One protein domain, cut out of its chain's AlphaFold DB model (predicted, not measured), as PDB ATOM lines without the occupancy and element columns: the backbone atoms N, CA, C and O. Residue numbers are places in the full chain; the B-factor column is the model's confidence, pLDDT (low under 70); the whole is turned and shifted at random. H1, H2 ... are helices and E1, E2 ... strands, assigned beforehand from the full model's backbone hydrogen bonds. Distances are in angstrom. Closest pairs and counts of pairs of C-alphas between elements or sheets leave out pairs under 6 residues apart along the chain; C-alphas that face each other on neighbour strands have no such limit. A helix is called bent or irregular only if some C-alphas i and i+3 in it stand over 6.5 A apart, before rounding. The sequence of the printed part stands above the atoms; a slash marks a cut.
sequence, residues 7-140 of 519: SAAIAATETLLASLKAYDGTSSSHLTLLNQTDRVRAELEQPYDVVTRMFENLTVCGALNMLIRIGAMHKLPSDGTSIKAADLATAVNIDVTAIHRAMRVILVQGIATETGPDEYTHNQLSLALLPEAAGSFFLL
ATOM      1  N   SER A   7     -25.234 -28.127   8.574       95.00
ATOM      2  CA  SER A   7     -23.855 -27.633   8.435       95.00
ATOM      3  C   SER A   7     -23.024 -28.483   7.468       95.00
ATOM      4  O   SER A   7     -22.257 -27.944   6.670       95.00
ATOM      5  N   ALA A   8     -23.213 -29.806   7.481       93.75
ATOM      6  CA  ALA A   8     -22.535 -30.713   6.557       93.75
ATOM      7  C   ALA A   8     -23.008 -30.530   5.102       93.75
ATOM      8  O   ALA A   8     -22.184 -30.499   4.184       93.75
ATOM      9  N   ALA A   9     -24.310 -30.313   4.891       94.94
ATOM     10  CA  ALA A   9     -24.868 -30.006   3.576       94.94
ATOM     11  C   ALA A   9     -24.360 -28.656   3.037       94.94
ATOM     12  O   ALA A   9     -24.055 -28.547   1.847       94.94
ATOM     13  N   ILE A  10     -24.205 -27.642   3.900       96.94
ATOM     14  CA  ILE A  10     -23.609 -26.346   3.533       96.94
ATOM     15  C   ILE A  10     -22.160 -26.539   3.075       96.94
ATOM     16  O   ILE A  10     -21.816 -26.110   1.977       96.94
ATOM     17  N   ALA A  11     -21.334 -27.248   3.850       96.62
ATOM     18  CA  ALA A  11     -19.936 -27.504   3.487       96.62
ATOM     19  C   ALA A  11     -19.801 -28.285   2.160       96.62
ATOM     20  O   ALA A  11     -18.957 -27.970   1.313       96.62
ATOM     21  N   ALA A  12     -20.668 -29.280   1.936       95.69
ATOM     22  CA  ALA A  12     -20.741 -29.990   0.659       95.69
ATOM     23  C   ALA A  12     -21.156 -29.054  -0.494       95.69
ATOM     24  O   ALA A  12     -20.587 -29.126  -1.582       95.69
ATOM     25  N   THR A  13     -22.091 -28.132  -0.245       97.75
ATOM     26  CA  THR A  13     -22.565 -27.153  -1.236       97.75
ATOM     27  C   THR A  13     -21.489 -26.130  -1.590       97.75
ATOM     28  O   THR A  13     -21.340 -25.784  -2.759       97.75
ATOM     29  N   GLU A  14     -20.704 -25.658  -0.622       98.19
ATOM     30  CA  GLU A  14     -19.567 -24.762  -0.873       98.19
ATOM     31  C   GLU A  14     -18.513 -25.432  -1.759       98.19
ATOM     32  O   GLU A  14     -17.991 -24.809  -2.688       98.19
ATOM     33  N   THR A  15     -18.264 -26.724  -1.526       96.88
ATOM     34  CA  THR A  15     -17.372 -27.541  -2.358       96.88
ATOM     35  C   THR A  15     -17.919 -27.676  -3.782       96.88
ATOM     36  O   THR A  15     -17.203 -27.387  -4.742       96.88
ATOM     37  N   LEU A  16     -19.203 -28.031  -3.925       97.50
ATOM     38  CA  LEU A  16     -19.886 -28.099  -5.222       97.50
ATOM     39  C   LEU A  16     -19.829 -26.756  -5.961       97.50
ATOM     40  O   LEU A  16     -19.522 -26.712  -7.150       97.50
ATOM     41  N   LEU A  17     -20.074 -25.643  -5.265       98.19
ATOM     42  CA  LEU A  17     -20.035 -24.303  -5.845       98.19
ATOM     43  C   LEU A  17     -18.632 -23.935  -6.342       98.19
ATOM     44  O   LEU A  17     -18.502 -23.311  -7.397       98.19
ATOM     45  N   ALA A  18     -17.587 -24.298  -5.597       97.75
ATOM     46  CA  ALA A  18     -16.208 -24.090  -6.025       97.75
ATOM     47  C   ALA A  18     -15.897 -24.884  -7.303       97.75
ATOM     48  O   ALA A  18     -15.370 -24.313  -8.258       97.75
ATOM     49  N   SER A  19     -16.293 -26.159  -7.362       96.81
ATOM     50  CA  SER A  19     -16.130 -26.996  -8.555       96.81
ATOM     51  C   SER A  19     -16.955 -26.499  -9.745       96.81
ATOM     52  O   SER A  19     -16.445 -26.490 -10.860       96.81
ATOM     53  N   LEU A  20     -18.181 -26.006  -9.529       97.25
ATOM     54  CA  LEU A  20     -19.010 -25.400 -10.582       97.25
ATOM     55  C   LEU A  20     -18.338 -24.164 -11.187       97.25
ATOM     56  O   LEU A  20     -18.325 -23.995 -12.403       97.25
ATOM     57  N   LYS A  21     -17.750 -23.305 -10.346       97.62
ATOM     58  CA  LYS A  21     -17.003 -22.121 -10.802       97.62
ATOM     59  C   LYS A  21     -15.731 -22.485 -11.570       97.62
ATOM     60  O   LYS A  21     -15.299 -21.702 -12.408       97.62
ATOM     61  N   ALA A  22     -15.140 -23.639 -11.268       96.50
ATOM     62  CA  ALA A  22     -13.940 -24.159 -11.914       96.50
ATOM     63  C   ALA A  22     -14.242 -25.140 -13.063       96.50
ATOM     64  O   ALA A  22     -13.324 -25.805 -13.537       96.50
ATOM     65  N   TYR A  23     -15.503 -25.261 -13.494       96.25
ATOM     66  CA  TYR A  23     -15.893 -26.230 -14.512       96.25
ATOM     67  C   TYR A  23     -15.174 -25.963 -15.839       96.25
ATOM     68  O   TYR A  23     -15.317 -24.900 -16.441       96.25
ATOM     69  N   ASP A  24     -14.411 -26.953 -16.292       93.75
ATOM     70  CA  ASP A  24     -13.559 -26.877 -17.481       93.75
ATOM     71  C   ASP A  24     -14.183 -27.538 -18.724       93.75
ATOM     72  O   ASP A  24     -13.581 -27.539 -19.797       93.75
ATOM     73  N   GLY A  25     -15.393 -28.097 -18.600       91.69
ATOM     74  CA  GLY A  25     -16.085 -28.783 -19.693       91.69
ATOM     75  C   GLY A  25     -15.639 -30.229 -19.938       91.69
ATOM     76  O   GLY A  25     -16.147 -30.857 -20.867       91.69
ATOM     77  N   THR A  26     -14.709 -30.772 -19.148       86.81
ATOM     78  CA  THR A  26     -14.242 -32.156 -19.298       86.81
ATOM     79  C   THR A  26     -15.244 -33.169 -18.736       86.81
ATOM     80  O   THR A  26     -16.005 -32.891 -17.809       86.81
ATOM     81  N   SER A  27     -15.228 -34.401 -19.257       82.12
ATOM     82  CA  SER A  27     -16.067 -35.490 -18.730       82.12
ATOM     83  C   SER A  27     -15.763 -35.804 -17.260       82.12
ATOM     84  O   SER A  27     -16.673 -36.118 -16.497       82.12
ATOM     85  N   SER A  28     -14.497 -35.676 -16.852       80.69
ATOM     86  CA  SER A  28     -14.063 -35.897 -15.469       80.69
ATOM     87  C   SER A  28     -14.617 -34.835 -14.513       80.69
ATOM     88  O   SER A  28     -15.192 -35.172 -13.471       80.69
ATOM     89  N   SER A  29     -14.537 -33.549 -14.879       87.88
ATOM     90  CA  SER A  29     -15.121 -32.483 -14.058       87.88
ATOM     91  C   SER A  29     -16.646 -32.576 -14.016       87.88
ATOM     92  O   SER A  29     -17.235 -32.401 -12.951       87.88
ATOM     93  N   HIS A  30     -17.291 -32.959 -15.123       89.38
ATOM     94  CA  HIS A  30     -18.732 -33.213 -15.164       89.38
ATOM     95  C   HIS A  30     -19.158 -34.322 -14.184       89.38
ATOM     96  O   HIS A  30     -20.071 -34.119 -13.384       89.38
ATOM     97  N   LEU A  31     -18.476 -35.473 -14.183       84.06
ATOM     98  CA  LEU A  31     -18.754 -36.562 -13.233       84.06
ATOM     99  C   LEU A  31     -18.507 -36.138 -11.778       84.06
ATOM    100  O   LEU A  31     -19.277 -36.498 -10.886       84.06
ATOM    101  N   THR A  32     -17.473 -35.332 -11.539       87.94
ATOM    102  CA  THR A  32     -17.182 -34.773 -10.211       87.94
ATOM    103  C   THR A  32     -18.346 -33.924  -9.696       87.94
ATOM    104  O   THR A  32     -18.751 -34.078  -8.542       87.94
ATOM    105  N   LEU A  33     -18.927 -33.076 -10.550       93.50
ATOM    106  CA  LEU A  33     -20.079 -32.241 -10.200       93.50
ATOM    107  C   LEU A  33     -21.326 -33.064  -9.857       93.50
ATOM    108  O   LEU A  33     -22.027 -32.740  -8.896       93.50
ATOM    109  N   LEU A  34     -21.595 -34.137 -10.606       91.44
ATOM    110  CA  LEU A  34     -22.709 -35.043 -10.307       91.44
ATOM    111  C   LEU A  34     -22.530 -35.706  -8.935       91.44
ATOM    112  O   LEU A  34     -23.424 -35.618  -8.096       91.44
ATOM    113  N   ASN A  35     -21.344 -36.253  -8.653       88.50
ATOM    114  CA  ASN A  35     -21.049 -36.878  -7.357       88.50
ATOM    115  C   ASN A  35     -21.175 -35.888  -6.189       88.50
ATOM    116  O   ASN A  35     -21.694 -36.225  -5.126       88.50
ATOM    117  N   GLN A  36     -20.718 -34.649  -6.370       92.81
ATOM    118  CA  GLN A  36     -20.859 -33.603  -5.355       92.81
ATOM    119  C   GLN A  36     -22.320 -33.175  -5.160       92.81
ATOM    120  O   GLN A  36     -22.723 -32.880  -4.036       92.81
ATOM    121  N   THR A  37     -23.133 -33.191  -6.218       93.94
ATOM    122  CA  THR A  37     -24.581 -32.949  -6.123       93.94
ATOM    123  C   THR A  37     -25.263 -34.043  -5.301       93.94
ATOM    124  O   THR A  37     -26.024 -33.744  -4.376       93.94
ATOM    125  N   ASP A  38     -24.931 -35.308  -5.564       90.44
ATOM    126  CA  ASP A  38     -25.424 -36.440  -4.776       90.44
ATOM    127  C   ASP A  38     -24.936 -36.383  -3.327       90.44
ATOM    128  O   ASP A  38     -25.676 -36.734  -2.407       90.44
ATOM    129  N   ARG A  39     -23.726 -35.865  -3.092       91.12
ATOM    130  CA  ARG A  39     -23.202 -35.652  -1.742       91.12
ATOM    131  C   ARG A  39     -24.025 -34.634  -0.959       91.12
ATOM    132  O   ARG A  39     -24.350 -34.908   0.190       91.12
ATOM    133  N   VAL A  40     -24.385 -33.499  -1.563       94.06
ATOM    134  CA  VAL A  40     -25.259 -32.497  -0.921       94.06
ATOM    135  C   VAL A  40     -26.606 -33.116  -0.559       94.06
ATOM    136  O   VAL A  40     -27.078 -32.950   0.562       94.06
ATOM    137  N   ARG A  41     -27.200 -33.877  -1.484       91.56
ATOM    138  CA  ARG A  41     -28.454 -34.600  -1.247       91.56
ATOM    139  C   ARG A  41     -28.325 -35.591  -0.085       91.56
ATOM    140  O   ARG A  41     -29.171 -35.585   0.802       91.56
ATOM    141  N   ALA A  42     -27.263 -36.394  -0.055       89.75
ATOM    142  CA  ALA A  42     -27.037 -37.396   0.986       89.75
ATOM    143  C   ALA A  42     -26.899 -36.799   2.400       89.75
ATOM    144  O   ALA A  42     -27.221 -37.475   3.369       89.75
ATOM    145  N   GLU A  43     -26.445 -35.549   2.525       91.81
ATOM    146  CA  GLU A  43     -26.381 -34.833   3.811       91.81
ATOM    147  C   GLU A  43     -27.741 -34.277   4.273       91.81
ATOM    148  O   GLU A  43     -27.881 -33.870   5.424       91.81
ATOM    149  N   LEU A  44     -28.743 -34.242   3.390       91.75
ATOM    150  CA  LEU A  44     -30.088 -33.736   3.685       91.75
ATOM    151  C   LEU A  44     -31.117 -34.855   3.871       91.75
ATOM    152  O   LEU A  44     -32.047 -34.707   4.669       91.75
ATOM    153  N   GLU A  45     -30.973 -35.952   3.125       90.75
ATOM    154  CA  GLU A  45     -31.954 -37.035   3.099       90.75
ATOM    155  C   GLU A  45     -32.117 -37.714   4.464       90.75
ATOM    156  O   GLU A  45     -31.158 -38.128   5.118       90.75
ATOM    157  N   GLN A  46     -33.371 -37.885   4.875       90.88
ATOM    158  CA  GLN A  46     -33.744 -38.751   5.985       90.88
ATOM    159  C   GLN A  46     -33.969 -40.185   5.488       90.88
ATOM    160  O   GLN A  46     -34.224 -40.402   4.303       90.88
ATOM    161  N   PRO A  47     -33.965 -41.194   6.382       91.56
ATOM    162  CA  PRO A  47     -34.176 -42.585   5.976       91.56
ATOM    163  C   PRO A  47     -35.450 -42.815   5.149       91.56
ATOM    164  O   PRO A  47     -35.448 -43.640   4.242       91.56
ATOM    165  N   TYR A  48     -36.527 -42.077   5.437       92.31
ATOM    166  CA  TYR A  48     -37.763 -42.162   4.660       92.31
ATOM    167  C   TYR A  48     -37.597 -41.600   3.241       92.31
ATOM    168  O   TYR A  48     -38.030 -42.257   2.299       92.31
ATOM    169  N   ASP A  49     -36.907 -40.465   3.084       93.38
ATOM    170  CA  ASP A  49     -36.648 -39.834   1.780       93.38
ATOM    171  C   ASP A  49     -35.825 -40.753   0.869       93.38
ATOM    172  O   ASP A  49     -36.089 -40.867  -0.327       93.38
ATOM    173  N   VAL A  50     -34.851 -41.470   1.444       91.12
ATOM    174  CA  VAL A  50     -34.052 -42.466   0.713       91.12
ATOM    175  C   VAL A  50     -34.947 -43.581   0.169       91.12
ATOM    176  O   VAL A  50     -34.847 -43.942  -1.004       91.12
ATOM    177  N   VAL A  51     -35.835 -44.122   1.011       93.88
ATOM    178  CA  VAL A  51     -36.742 -45.211   0.624       93.88
ATOM    179  C   VAL A  51     -37.729 -44.739  -0.441       93.88
ATOM    180  O   VAL A  51     -37.889 -45.415  -1.457       93.88
ATOM    181  N   THR A  52     -38.372 -43.584  -0.252       94.25
ATOM    182  CA  THR A  52     -39.326 -43.068  -1.242       94.25
ATOM    183  C   THR A  52     -38.638 -42.769  -2.562       94.25
ATOM    184  O   THR A  52     -39.152 -43.186  -3.596       94.25
ATOM    185  N   ARG A  53     -37.430 -42.190  -2.551       93.25
ATOM    186  CA  ARG A  53     -36.657 -41.935  -3.773       93.25
ATOM    187  C   ARG A  53     -36.350 -43.208  -4.560       93.25
ATOM    188  O   ARG A  53     -36.407 -43.193  -5.788       93.25
ATOM    189  N   MET A  54     -36.035 -44.320  -3.888       92.00
ATOM    190  CA  MET A  54     -35.827 -45.606  -4.570       92.00
ATOM    191  C   MET A  54     -37.083 -46.035  -5.344       92.00
ATOM    192  O   MET A  54     -36.991 -46.411  -6.513       92.00
ATOM    193  N   PHE A  55     -38.261 -45.924  -4.723       93.94
ATOM    194  CA  PHE A  55     -39.532 -46.266  -5.366       93.94
ATOM    195  C   PHE A  55     -39.969 -45.247  -6.424       93.94
ATOM    196  O   PHE A  55     -40.537 -45.633  -7.446       93.94
ATOM    197  N   GLU A  56     -39.689 -43.962  -6.224       95.06
ATOM    198  CA  GLU A  56     -39.943 -42.906  -7.205       95.06
ATOM    199  C   GLU A  56     -39.120 -43.140  -8.473       95.06
ATOM    200  O   GLU A  56     -39.685 -43.186  -9.564       95.06
ATOM    201  N   ASN A  57     -37.816 -43.400  -8.337       93.62
ATOM    202  CA  ASN A  57     -36.945 -43.724  -9.469       93.62
ATOM    203  C   ASN A  57     -37.411 -44.992 -10.199       93.62
ATOM    204  O   ASN A  57     -37.497 -45.001 -11.427       93.62
ATOM    205  N   LEU A  58     -37.792 -46.040  -9.458       94.06
ATOM    206  CA  LEU A  58     -38.376 -47.249 -10.047       94.06
ATOM    207  C   LEU A  58     -39.664 -46.937 -10.827       94.06
ATOM    208  O   LEU A  58     -39.882 -47.473 -11.914       94.06
ATOM    209  N   THR A  59     -40.505 -46.049 -10.297       96.06
ATOM    210  CA  THR A  59     -41.763 -45.641 -10.933       96.06
ATOM    211  C   THR A  59     -41.509 -44.870 -12.226       96.06
ATOM    212  O   THR A  59     -42.202 -45.107 -13.216       96.06
ATOM    213  N   VAL A  60     -40.495 -44.000 -12.252       96.62
ATOM    214  CA  VAL A  60     -40.055 -43.295 -13.468       96.62
ATOM    215  C   VAL A  60     -39.624 -44.287 -14.538       96.62
ATOM    216  O   VAL A  60     -40.124 -44.226 -15.662       96.62
ATOM    217  N   CYS A  61     -38.770 -45.248 -14.182       95.62
ATOM    218  CA  CYS A  61     -38.340 -46.304 -15.092       95.62
ATOM    219  C   CYS A  61     -39.530 -47.133 -15.609       95.62
ATOM    220  O   CYS A  61     -39.646 -47.384 -16.807       95.62
ATOM    221  N   GLY A  62     -40.464 -47.513 -14.734       96.06
ATOM    222  CA  GLY A  62     -41.667 -48.255 -15.118       96.06
ATOM    223  C   GLY A  62     -42.565 -47.487 -16.094       96.06
ATOM    224  O   GLY A  62     -42.979 -48.041 -17.114       96.06
ATOM    225  N   ALA A  63     -42.828 -46.207 -15.816       97.56
ATOM    226  CA  ALA A  63     -43.648 -45.345 -16.664       97.56
ATOM    227  C   ALA A  63     -43.006 -45.117 -18.039       97.56
ATOM    228  O   ALA A  63     -43.678 -45.255 -19.061       97.56
ATOM    229  N   LEU A  64     -41.703 -44.829 -18.074       96.88
ATOM    230  CA  LEU A  64     -40.977 -44.629 -19.325       96.88
ATOM    231  C   LEU A  64     -40.928 -45.917 -20.157       96.88
ATOM    232  O   LEU A  64     -41.246 -45.889 -21.343       96.88
ATOM    233  N   ASN A  65     -40.610 -47.060 -19.537       96.06
ATOM    234  CA  ASN A  65     -40.618 -48.357 -20.213       96.06
ATOM    235  C   ASN A  65     -41.993 -48.677 -20.808       96.06
ATOM    236  O   ASN A  65     -42.077 -49.088 -21.964       96.06
ATOM    237  N   MET A  66     -43.074 -48.436 -20.055       97.19
ATOM    238  CA  MET A  66     -44.439 -48.582 -20.558       97.19
ATOM    239  C   MET A  66     -44.672 -47.693 -21.786       97.19
ATOM    240  O   MET A  66     -45.054 -48.210 -22.832       97.19
ATOM    241  N   LEU A  67     -44.432 -46.379 -21.682       97.81
ATOM    242  CA  LEU A  67     -44.705 -45.415 -22.758       97.81
ATOM    243  C   LEU A  67     -43.903 -45.705 -24.034       97.81
ATOM    244  O   LEU A  67     -44.427 -45.535 -25.137       97.81
ATOM    245  N   ILE A  68     -42.656 -46.163 -23.904       95.81
ATOM    246  CA  ILE A  68     -41.837 -46.574 -25.049       95.81
ATOM    247  C   ILE A  68     -42.408 -47.852 -25.679       95.81
ATOM    248  O   ILE A  68     -42.672 -47.869 -26.881       95.81
ATOM    249  N   ARG A  69     -42.646 -48.905 -24.881       93.94
ATOM    250  CA  ARG A  69     -43.057 -50.237 -25.372       93.94
ATOM    251  C   ARG A  69     -44.458 -50.261 -25.988       93.94
ATOM    252  O   ARG A  69     -44.677 -51.019 -26.924       93.94
ATOM    253  N   ILE A  70     -45.389 -49.429 -25.514       96.00
ATOM    254  CA  ILE A  70     -46.714 -49.278 -26.151       96.00
ATOM    255  C   ILE A  70     -46.670 -48.371 -27.393       96.00
ATOM    256  O   ILE A  70     -47.692 -48.153 -28.034       96.00
ATOM    257  N   GLY A  71     -45.511 -47.788 -27.713       95.75
ATOM    258  CA  GLY A  71     -45.338 -46.893 -28.854       95.75
ATOM    259  C   GLY A  71     -45.823 -45.459 -28.628       95.75
ATOM    260  O   GLY A  71     -45.779 -44.669 -29.566       95.75
ATOM    261  N   ALA A  72     -46.239 -45.085 -27.412       97.44
ATOM    262  CA  ALA A  72     -46.752 -43.743 -27.118       97.44
ATOM    263  C   ALA A  72     -45.684 -42.665 -27.325       97.44
ATOM    264  O   ALA A  72     -45.982 -41.621 -27.898       97.44
ATOM    265  N   MET A  73     -44.432 -42.944 -26.949       96.56
ATOM    266  CA  MET A  73     -43.332 -42.001 -27.180       96.56
ATOM    267  C   MET A  73     -43.152 -41.680 -28.670       96.56
ATOM    268  O   MET A  73     -42.986 -40.521 -29.005       96.56
ATOM    269  N   HIS A  74     -43.304 -42.651 -29.577       95.38
ATOM    270  CA  HIS A  74     -43.196 -42.423 -31.030       95.38
ATOM    271  C   HIS A  74     -44.371 -41.630 -31.625       95.38
ATOM    272  O   HIS A  74     -44.316 -41.202 -32.776       95.38
ATOM    273  N   LYS A  75     -45.474 -41.495 -30.881       97.00
ATOM    274  CA  LYS A  75     -46.657 -40.725 -31.287       97.00
ATOM    275  C   LYS A  75     -46.639 -39.301 -30.744       97.00
ATOM    276  O   LYS A  75     -47.488 -38.508 -31.151       97.00
ATOM    277  N   LEU A  76     -45.714 -38.969 -29.842       97.12
ATOM    278  CA  LEU A  76     -45.543 -37.594 -29.402       97.12
ATOM    279  C   LEU A  76     -44.988 -36.755 -30.565       97.12
ATOM    280  O   LEU A  76     -44.032 -37.167 -31.223       97.12
ATOM    281  N   PRO A  77     -45.569 -35.579 -30.843       97.31
ATOM    282  CA  PRO A  77     -45.035 -34.680 -31.856       97.31
ATOM    283  C   PRO A  77     -43.710 -34.062 -31.400       97.31
ATOM    284  O   PRO A  77     -43.478 -33.861 -30.208       97.31
ATOM    285  N   SER A  78     -42.852 -33.732 -32.364       95.06
ATOM    286  CA  SER A  78     -41.572 -33.036 -32.154       95.06
ATOM    287  C   SER A  78     -41.413 -31.791 -33.035       95.06
ATOM    288  O   SER A  78     -40.352 -31.174 -33.059       95.06
ATOM    289  N   ASP A  79     -42.451 -31.428 -33.788       94.25
ATOM    290  CA  ASP A  79     -42.486 -30.335 -34.769       94.25
ATOM    291  C   ASP A  79     -43.039 -29.019 -34.186       94.25
ATOM    292  O   ASP A  79     -43.369 -28.088 -34.919       94.25
ATOM    293  N   GLY A  80     -43.141 -28.941 -32.857       88.69
ATOM    294  CA  GLY A  80     -43.727 -27.811 -32.139       88.69
ATOM    295  C   GLY A  80     -45.246 -27.896 -31.969       88.69
ATOM    296  O   GLY A  80     -45.811 -27.038 -31.294       88.69
ATOM    297  N   THR A  81     -45.906 -28.919 -32.526       96.88
ATOM    298  CA  THR A  81     -47.302 -29.240 -32.194       96.88
ATOM    299  C   THR A  81     -47.392 -30.088 -30.919       96.88
ATOM    300  O   THR A  81     -46.376 -30.440 -30.309       96.88
ATOM    301  N   SER A  82     -48.613 -30.397 -30.483       98.00
ATOM    302  CA  SER A  82     -48.895 -31.229 -29.313       98.00
ATOM    303  C   SER A  82     -50.075 -32.176 -29.569       98.00
ATOM    304  O   SER A  82     -50.839 -31.999 -30.518       98.00
ATOM    305  N   ILE A  83     -50.183 -33.231 -28.758       98.50
ATOM    306  CA  ILE A  83     -51.226 -34.260 -28.862       98.50
ATOM    307  C   ILE A  83     -51.988 -34.389 -27.541       98.50
ATOM    308  O   ILE A  83     -51.378 -34.458 -26.471       98.50
ATOM    309  N   LYS A  84     -53.326 -34.453 -27.598       98.56
ATOM    310  CA  LYS A  84     -54.155 -34.725 -26.416       98.56
ATOM    311  C   LYS A  84     -53.974 -36.163 -25.948       98.56
ATOM    312  O   LYS A  84     -53.884 -37.087 -26.751       98.56
ATOM    313  N   ALA A  85     -54.016 -36.375 -24.637       98.44
ATOM    314  CA  ALA A  85     -53.881 -37.694 -24.036       98.44
ATOM    315  C   ALA A  85     -54.916 -38.698 -24.564       98.44
ATOM    316  O   ALA A  85     -54.574 -39.857 -24.768       98.44
ATOM    317  N   ALA A  86     -56.154 -38.264 -24.822       98.50
ATOM    318  CA  ALA A  86     -57.205 -39.111 -25.391       98.50
ATOM    319  C   ALA A  86     -56.879 -39.580 -26.822       98.50
ATOM    320  O   ALA A  86     -57.098 -40.746 -27.157       98.50
ATOM    321  N   ASP A  87     -56.306 -38.698 -27.641       98.56
ATOM    322  CA  ASP A  87     -55.890 -39.024 -29.007       98.56
ATOM    323  C   ASP A  87     -54.655 -39.927 -28.992       98.56
ATOM    324  O   ASP A  87     -54.603 -40.920 -29.717       98.56
ATOM    325  N   LEU A  88     -53.698 -39.646 -28.103       98.38
ATOM    326  CA  LEU A  88     -52.527 -40.491 -27.878       98.38
ATOM    327  C   LEU A  88     -52.935 -41.901 -27.426       98.38
ATOM    328  O   LEU A  88     -52.471 -42.885 -27.995       98.38
ATOM    329  N   ALA A  89     -53.839 -41.995 -26.449       98.56
ATOM    330  CA  ALA A  89     -54.402 -43.240 -25.934       98.56
ATOM    331  C   ALA A  89     -55.104 -44.049 -27.035       98.56
ATOM    332  O   ALA A  89     -54.863 -45.249 -27.173       98.56
ATOM    333  N   THR A  90     -55.898 -43.374 -27.874       98.56
ATOM    334  CA  THR A  90     -56.541 -43.978 -29.051       98.56
ATOM    335  C   THR A  90     -55.503 -44.490 -30.052       98.56
ATOM    336  O   THR A  90     -55.625 -45.611 -30.542       98.56
ATOM    337  N   ALA A  91     -54.449 -43.713 -30.321       98.12
ATOM    338  CA  ALA A  91     -53.409 -44.055 -31.291       98.12
ATOM    339  C   ALA A  91     -52.575 -45.289 -30.905       98.12
ATOM    340  O   ALA A  91     -52.016 -45.935 -31.792       98.12
ATOM    341  N   VAL A  92     -52.487 -45.612 -29.610       98.06
ATOM    342  CA  VAL A  92     -51.758 -46.789 -29.098       98.06
ATOM    343  C   VAL A  92     -52.667 -47.872 -28.512       98.06
ATOM    344  O   VAL A  92     -52.169 -48.871 -28.002       98.06
ATOM    345  N   ASN A  93     -53.991 -47.702 -28.602       97.62
ATOM    346  CA  ASN A  93     -54.996 -48.628 -28.071       97.62
ATOM    347  C   ASN A  93     -54.805 -48.954 -26.572       97.62
ATOM    348  O   ASN A  93     -54.792 -50.116 -26.164       97.62
ATOM    349  N   ILE A  94     -54.646 -47.916 -25.749       98.06
ATOM    350  CA  ILE A  94     -54.508 -48.017 -24.289       98.06
ATOM    351  C   ILE A  94     -55.551 -47.122 -23.618       98.06
ATOM    352  O   ILE A  94     -55.974 -46.116 -24.177       98.06
ATOM    353  N   ASP A  95     -55.969 -47.476 -22.403       98.31
ATOM    354  CA  ASP A  95     -56.857 -46.630 -21.611       98.31
ATOM    355  C   ASP A  95     -56.198 -45.277 -21.281       98.31
ATOM    356  O   ASP A  95     -55.058 -45.203 -20.811       98.31
ATOM    357  N   VAL A  96     -56.942 -44.190 -21.491       98.56
ATOM    358  CA  VAL A  96     -56.432 -42.825 -21.310       98.56
ATOM    359  C   VAL A  96     -55.947 -42.556 -19.882       98.56
ATOM    360  O   VAL A  96     -54.986 -41.812 -19.685       98.56
ATOM    361  N   THR A  97     -56.526 -43.207 -18.867       98.19
ATOM    362  CA  THR A  97     -56.086 -43.032 -17.476       98.19
ATOM    363  C   THR A  97     -54.691 -43.606 -17.241       98.19
ATOM    364  O   THR A  97     -53.940 -43.064 -16.427       98.19
ATOM    365  N   ALA A  98     -54.303 -44.655 -17.971       98.19
ATOM    366  CA  ALA A  98     -52.958 -45.211 -17.906       98.19
ATOM    367  C   ALA A  98     -51.938 -44.248 -18.542       98.19
ATOM    368  O   ALA A  98     -50.885 -44.004 -17.948       98.19
ATOM    369  N   ILE A  99     -52.289 -43.623 -19.676       98.44
ATOM    370  CA  ILE A  99     -51.479 -42.569 -20.311       98.44
ATOM    371  C   ILE A  99     -51.298 -41.381 -19.365       98.44
ATOM    372  O   ILE A  99     -50.161 -41.003 -19.098       98.44
ATOM    373  N   HIS A 100     -52.378 -40.845 -18.782       98.12
ATOM    374  CA  HIS A 100     -52.288 -39.728 -17.832       98.12
ATOM    375  C   HIS A 100     -51.317 -40.027 -16.686       98.12
ATOM    376  O   HIS A 100     -50.485 -39.197 -16.326       98.12
ATOM    377  N   ARG A 101     -51.414 -41.222 -16.094       98.06
ATOM    378  CA  ARG A 101     -50.593 -41.609 -14.942       98.06
ATOM    379  C   ARG A 101     -49.121 -41.750 -15.316       98.06
ATOM    380  O   ARG A 101     -48.281 -41.228 -14.590       98.06
ATOM    381  N   ALA A 102     -48.815 -42.406 -16.434       98.25
ATOM    382  CA  ALA A 102     -47.438 -42.567 -16.892       98.25
ATOM    383  C   ALA A 102     -46.820 -41.228 -17.331       98.25
ATOM    384  O   ALA A 102     -45.690 -40.920 -16.953       98.25
ATOM    385  N   MET A 103     -47.580 -40.394 -18.049       98.19
ATOM    386  CA  MET A 103     -47.125 -39.071 -18.483       98.19
ATOM    387  C   MET A 103     -46.817 -38.163 -17.293       98.19
ATOM    388  O   MET A 103     -45.734 -37.594 -17.250       98.19
ATOM    389  N   ARG A 104     -47.689 -38.091 -16.275       97.88
ATOM    390  CA  ARG A 104     -47.431 -37.294 -15.055       97.88
ATOM    391  C   ARG A 104     -46.084 -37.621 -14.413       97.88
ATOM    392  O   ARG A 104     -45.371 -36.710 -14.008       97.88
ATOM    393  N   VAL A 105     -45.723 -38.902 -14.353       97.75
ATOM    394  CA  VAL A 105     -44.449 -39.345 -13.773       97.75
ATOM    395  C   VAL A 105     -43.260 -38.814 -14.577       97.75
ATOM    396  O   VAL A 105     -42.343 -38.234 -13.997       97.75
ATOM    397  N   ILE A 106     -43.270 -38.966 -15.905       97.38
ATOM    398  CA  ILE A 106     -42.140 -38.520 -16.734       97.38
ATOM    399  C   ILE A 106     -42.095 -36.989 -16.891       97.38
ATOM    400  O   ILE A 106     -41.018 -36.420 -17.055       97.38
ATOM    401  N   LEU A 107     -43.242 -36.308 -16.783       97.62
ATOM    402  CA  LEU A 107     -43.349 -34.846 -16.799       97.62
ATOM    403  C   LEU A 107     -42.725 -34.219 -15.547       97.62
ATOM    404  O   LEU A 107     -41.994 -33.241 -15.669       97.62
ATOM    405  N   VAL A 108     -42.936 -34.806 -14.362       96.44
ATOM    406  CA  VAL A 108     -42.281 -34.359 -13.114       96.44
ATOM    407  C   VAL A 108     -40.754 -34.452 -13.215       96.44
ATOM    408  O   VAL A 108     -40.052 -33.610 -12.664       96.44
ATOM    409  N   GLN A 109     -40.238 -35.427 -13.968       95.06
ATOM    410  CA  GLN A 109     -38.804 -35.571 -14.247       95.06
ATOM    411  C   GLN A 109     -38.307 -34.698 -15.411       95.06
ATOM    412  O   GLN A 109     -37.137 -34.768 -15.780       95.06
ATOM    413  N   GLY A 110     -39.182 -33.898 -16.028       96.06
ATOM    414  CA  GLY A 110     -38.837 -33.044 -17.165       96.06
ATOM    415  C   GLY A 110     -38.525 -33.803 -18.456       96.06
ATOM    416  O   GLY A 110     -37.956 -33.221 -19.376       96.06
ATOM    417  N   ILE A 111     -38.886 -35.086 -18.566       96.44
ATOM    418  CA  ILE A 111     -38.578 -35.917 -19.741       96.44
ATOM    419  C   ILE A 111     -39.452 -35.538 -20.944       96.44
ATOM    420  O   ILE A 111     -39.018 -35.676 -22.078       96.44
ATOM    421  N   ALA A 112     -40.659 -35.020 -20.737       97.12
ATOM    422  CA  ALA A 112     -41.525 -34.506 -21.802       97.12
ATOM    423  C   ALA A 112     -42.094 -33.137 -21.412       97.12
ATOM    424  O   ALA A 112     -41.815 -32.631 -20.321       97.12
ATOM    425  N   THR A 113     -42.897 -32.537 -22.288       97.62
ATOM    426  CA  THR A 113     -43.541 -31.247 -22.022       97.62
ATOM    427  C   THR A 113     -45.057 -31.368 -22.102       97.62
ATOM    428  O   THR A 113     -45.595 -31.910 -23.064       97.62
ATOM    429  N   GLU A 114     -45.744 -30.828 -21.094       97.62
ATOM    430  CA  GLU A 114     -47.190 -30.615 -21.104       97.62
ATOM    431  C   GLU A 114     -47.471 -29.173 -21.548       97.62
ATOM    432  O   GLU A 114     -47.057 -28.215 -20.896       97.62
ATOM    433  N   THR A 115     -48.122 -29.017 -22.700       97.38
ATOM    434  CA  THR A 115     -48.407 -27.707 -23.329       97.38
ATOM    435  C   THR A 115     -49.765 -27.132 -22.919       97.38
ATOM    436  O   THR A 115     -50.011 -25.936 -23.056       97.38
ATOM    437  N   GLY A 116     -50.628 -27.982 -22.370       95.94
ATOM    438  CA  GLY A 116     -51.947 -27.677 -21.833       95.94
ATOM    439  C   GLY A 116     -52.478 -28.901 -21.079       95.94
ATOM    440  O   GLY A 116     -51.836 -29.949 -21.132       95.94
ATOM    441  N   PRO A 117     -53.628 -28.803 -20.385       97.00
ATOM    442  CA  PRO A 117     -54.158 -29.922 -19.610       97.00
ATOM    443  C   PRO A 117     -54.276 -31.194 -20.455       97.00
ATOM    444  O   PRO A 117     -54.985 -31.196 -21.470       97.00
ATOM    445  N   ASP A 118     -53.553 -32.235 -20.031       97.06
ATOM    446  CA  ASP A 118     -53.488 -33.541 -20.683       97.06
ATOM    447  C   ASP A 118     -53.091 -33.448 -22.176       97.06
ATOM    448  O   ASP A 118     -53.662 -34.119 -23.039       97.06
ATOM    449  N   GLU A 119     -52.130 -32.576 -22.501       98.38
ATOM    450  CA  GLU A 119     -51.655 -32.318 -23.865       98.38
ATOM    451  C   GLU A 119     -50.131 -32.255 -23.947       98.38
ATOM    452  O   GLU A 119     -49.494 -31.396 -23.332       98.38
ATOM    453  N   TYR A 120     -49.532 -33.138 -24.741       98.44
ATOM    454  CA  TYR A 120     -48.117 -33.475 -24.620       98.44
ATOM    455  C   TYR A 120     -47.334 -33.256 -25.912       98.44
ATOM    456  O   TYR A 120     -47.866 -33.384 -27.014       98.44
ATOM    457  N   THR A 121     -46.047 -32.958 -25.771       98.44
ATOM    458  CA  THR A 121     -45.086 -32.866 -26.875       98.44
ATOM    459  C   THR A 121     -43.704 -33.322 -26.412       98.44
ATOM    460  O   THR A 121     -43.414 -33.366 -25.208       98.44
ATOM    461  N   HIS A 122     -42.852 -33.686 -27.366       98.19
ATOM    462  CA  HIS A 122     -41.464 -34.015 -27.087       98.19
ATOM    463  C   HIS A 122     -40.667 -32.808 -26.585       98.19
ATOM    464  O   HIS A 122     -40.922 -31.654 -26.923       98.19
ATOM    465  N   ASN A 123     -39.617 -33.106 -25.828       97.00
ATOM    466  CA  ASN A 123     -38.510 -32.195 -25.576       97.00
ATOM    467  C   ASN A 123     -37.178 -32.924 -25.835       97.00
ATOM    468  O   ASN A 123     -37.166 -34.083 -26.254       97.00
ATOM    469  N   GLN A 124     -36.047 -32.267 -25.570       96.00
ATOM    470  CA  GLN A 124     -34.732 -32.855 -25.847       96.00
ATOM    471  C   GLN A 124     -34.456 -34.150 -25.064       96.00
ATOM    472  O   GLN A 124     -33.809 -35.050 -25.593       96.00
ATOM    473  N   LEU A 125     -34.965 -34.283 -23.834       95.62
ATOM    474  CA  LEU A 125     -34.772 -35.485 -23.019       95.62
ATOM    475  C   LEU A 125     -35.613 -36.661 -23.522       95.62
ATOM    476  O   LEU A 125     -35.088 -37.764 -23.645       95.62
ATOM    477  N   SER A 126     -36.887 -36.453 -23.862       96.31
ATOM    478  CA  SER A 126     -37.710 -37.551 -24.402       96.31
ATOM    479  C   SER A 126     -37.232 -38.010 -25.770       96.31
ATOM    480  O   SER A 126     -37.283 -39.207 -26.027       96.31
ATOM    481  N   LEU A 127     -36.730 -37.102 -26.614       96.12
ATOM    482  CA  LEU A 127     -36.095 -37.472 -27.882       96.12
ATOM    483  C   LEU A 127     -34.820 -38.291 -27.651       96.12
ATOM    484  O   LEU A 127     -34.612 -39.303 -28.315       96.12
ATOM    485  N   ALA A 128     -33.992 -37.904 -26.675       93.69
ATOM    486  CA  ALA A 128     -32.791 -38.658 -26.323       93.69
ATOM    487  C   ALA A 128     -33.101 -40.058 -25.765       93.69
ATOM    488  O   ALA A 128     -32.267 -40.950 -25.886       93.69
ATOM    489  N   LEU A 129     -34.287 -40.269 -25.184       93.62
ATOM    490  CA  LEU A 129     -34.729 -41.544 -24.610       93.62
ATOM    491  C   LEU A 129     -35.571 -42.403 -25.571       93.62
ATOM    492  O   LEU A 129     -36.066 -43.454 -25.163       93.62
ATOM    493  N   LEU A 130     -35.716 -42.005 -26.839       93.25
ATOM    494  CA  LEU A 130     -36.278 -42.877 -27.873       93.25
ATOM    495  C   LEU A 130     -35.335 -44.059 -28.174       93.25
ATOM    496  O   LEU A 130     -34.115 -43.907 -28.035       93.25
ATOM    497  N   PRO A 131     -35.862 -45.234 -28.582       89.00
ATOM    498  CA  PRO A 131     -35.050 -46.417 -28.879       89.00
ATOM    499  C   PRO A 131     -33.905 -46.168 -29.868       89.00
ATOM    500  O   PRO A 131     -32.809 -46.689 -29.665       89.00
ATOM    501  N   GLU A 132     -34.131 -45.333 -30.884       86.94
ATOM    502  CA  GLU A 132     -33.154 -44.959 -31.916       86.94
ATOM    503  C   GLU A 132     -31.999 -44.094 -31.377       86.94
ATOM    504  O   GLU A 132     -30.988 -43.909 -32.054       86.94
ATOM    505  N   ALA A 133     -32.145 -43.559 -30.164       88.25
ATOM    506  CA  ALA A 133     -31.142 -42.795 -29.439       88.25
ATOM    507  C   ALA A 133     -30.653 -43.591 -28.209       88.25
ATOM    508  O   ALA A 133     -30.214 -44.735 -28.334       88.25
ATOM    509  N   ALA A 134     -30.700 -43.005 -27.007       88.56
ATOM    510  CA  ALA A 134     -30.278 -43.666 -25.772       88.56
ATOM    511  C   ALA A 134     -31.331 -44.607 -25.166       88.56
ATOM    512  O   ALA A 134     -31.031 -45.351 -24.230       88.56
ATOM    513  N   GLY A 135     -32.548 -44.623 -25.715       91.88
ATOM    514  CA  GLY A 135     -33.630 -45.484 -25.251       91.88
ATOM    515  C   GLY A 135     -33.331 -46.974 -25.388       91.88
ATOM    516  O   GLY A 135     -33.762 -47.747 -24.540       91.88
ATOM    517  N   SER A 136     -32.555 -47.393 -26.392       92.31
ATOM    518  CA  SER A 136     -32.153 -48.801 -26.549       92.31
ATOM    519  C   SER A 136     -31.379 -49.317 -25.332       92.31
ATOM    520  O   SER A 136     -31.690 -50.388 -24.808       92.31
ATOM    521  N   PHE A 137     -30.432 -48.525 -24.821       91.88
ATOM    522  CA  PHE A 137     -29.688 -48.850 -23.605       91.88
ATOM    523  C   PHE A 137     -30.595 -48.887 -22.371       91.88
ATOM    524  O   PHE A 137     -30.512 -49.821 -21.576       91.88
ATOM    525  N   PHE A 138     -31.513 -47.926 -22.240       93.38
ATOM    526  CA  PHE A 138     -32.512 -47.940 -21.171       93.38
ATOM    527  C   PHE A 138     -33.382 -49.209 -21.206       93.38
ATOM    528  O   PHE A 138     -33.555 -49.860 -20.176       93.38
ATOM    529  N   LEU A 139     -33.890 -49.599 -22.379       93.94
ATOM    530  CA  LEU A 139     -34.711 -50.800 -22.541       93.94
ATOM    531  C   LEU A 139     -33.935 -52.074 -22.188       93.94
ATOM    532  O   LEU A 139     -34.455 -52.889 -21.432       93.94
ATOM    533  N   LEU A 140     -32.680 -52.201 -22.635       93.12
ATOM    534  CA  LEU A 140     -31.800 -53.308 -22.242       93.12
ATOM    535  C   LEU A 140     -31.700 -53.433 -20.714       93.12
ATOM    536  O   LEU A 140     -31.897 -54.514 -20.153       93.12
TER     537      LEU A 140
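This is residues 7 to 140 of the 519 residues of the protein "Methyltransf_2 domain-containing protein" of Pseudogymnoascus sp. VKM F-4518 (FW-2643) (UniProt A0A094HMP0). A helical hairpin of H1 and H2 sticks out at one end, and the long helix H3 runs from it as an arm to a small body at the other end. There H6 crosses the far part of H3, H5 packs on the start of H6, and the short strand hairpin E1 and E2, with H4, H7 and H8, completes the body. The printed part has 134 residues, with eight named helices and two named strands in the order H1 H2 H3 H4 H5 H6 E1 E2 H7 H8; the one sheet, E1 - E2, is antiparallel, and the class is mostly helix. The whole is loose, with a radius of gyration of the C-alphas of 18.1 A and spans of 51 by 35 by 31 A.

E1, residues 113 to 116, and E2, residues 119 to 121, form an antiparallel hairpin at 146 degrees, with N 115 and O 119 2.8 A apart and N 121 and O 113 2.9 A apart, within hydrogen-bond range. Residues 83 to 84 pair antiparallel with residues 119 to 120 of E2. The closest C-alphas of E1 and H6, residues 96 to 108, are those of Thr 113 and Leu 107, 6.3 A apart. H3, residues 47 to 69, touches H6 with residues 59 to 67 alone, closest at the C-alphas of Ala 63 and Ala 102, 4.7 A, at a steep tilt of 55 degrees, opposite ways. H5, residues 85 to 92, touches residues 96 to 100 of H6, closest at the C-alphas of Ala 89 and Val 96, 5.1 A, and is only just about perpendicular to it at 70.5 degrees. H4, residues 72 to 75, touches H5, with the C-alphas of Ala 72 and Val 92 closest at 6.2 A. H7, residues 124 to 128, and H8, residues 131 to 140, only just touch, and only at the corner, with 3 pairs of C-alphas within 8 A, the closest those of Ala 128 and Ala 134, 5.6 A. H1, residues 7 to 21, touches H2, residues 27 to 42, in a helical hairpin at a shallow tilt of 19 degrees, opposite ways, closest at the C-alphas of Ala 9 and Val 40, 5.2 A. H2 and H3 are apart. Every O i to N i+4 pair is within hydrogen-bond range in H1, H2, H3, H5, H6 and H7; H8 has 3 of 6, and H4 is too short for such a pair.

H1 begins at C-alpha 7 (-23.855, -27.633, 8.435) and is 21.2 A long; H2 is 22.6 A. H3, 33.5 A, begins at C-alpha 47 (-34.176, -42.585, 5.976). H6 is 18.4 A, H5 10.6 A and E1 9.1 A. H8, 10.1 A, ends at C-alpha 140 (-31.800, -53.308, -22.242) and is only just irregular: C-alphas 133 and 136 are 6.7 A apart.

The C-alphas farthest apart, those of Ser 7 and Asn 93, are 52.4 A apart. The printed part has no cut. No link is long; H4 to H5 is short and the others are tight. Mean pLDDT of the printed part is 94.9, and no printed residue is under 70.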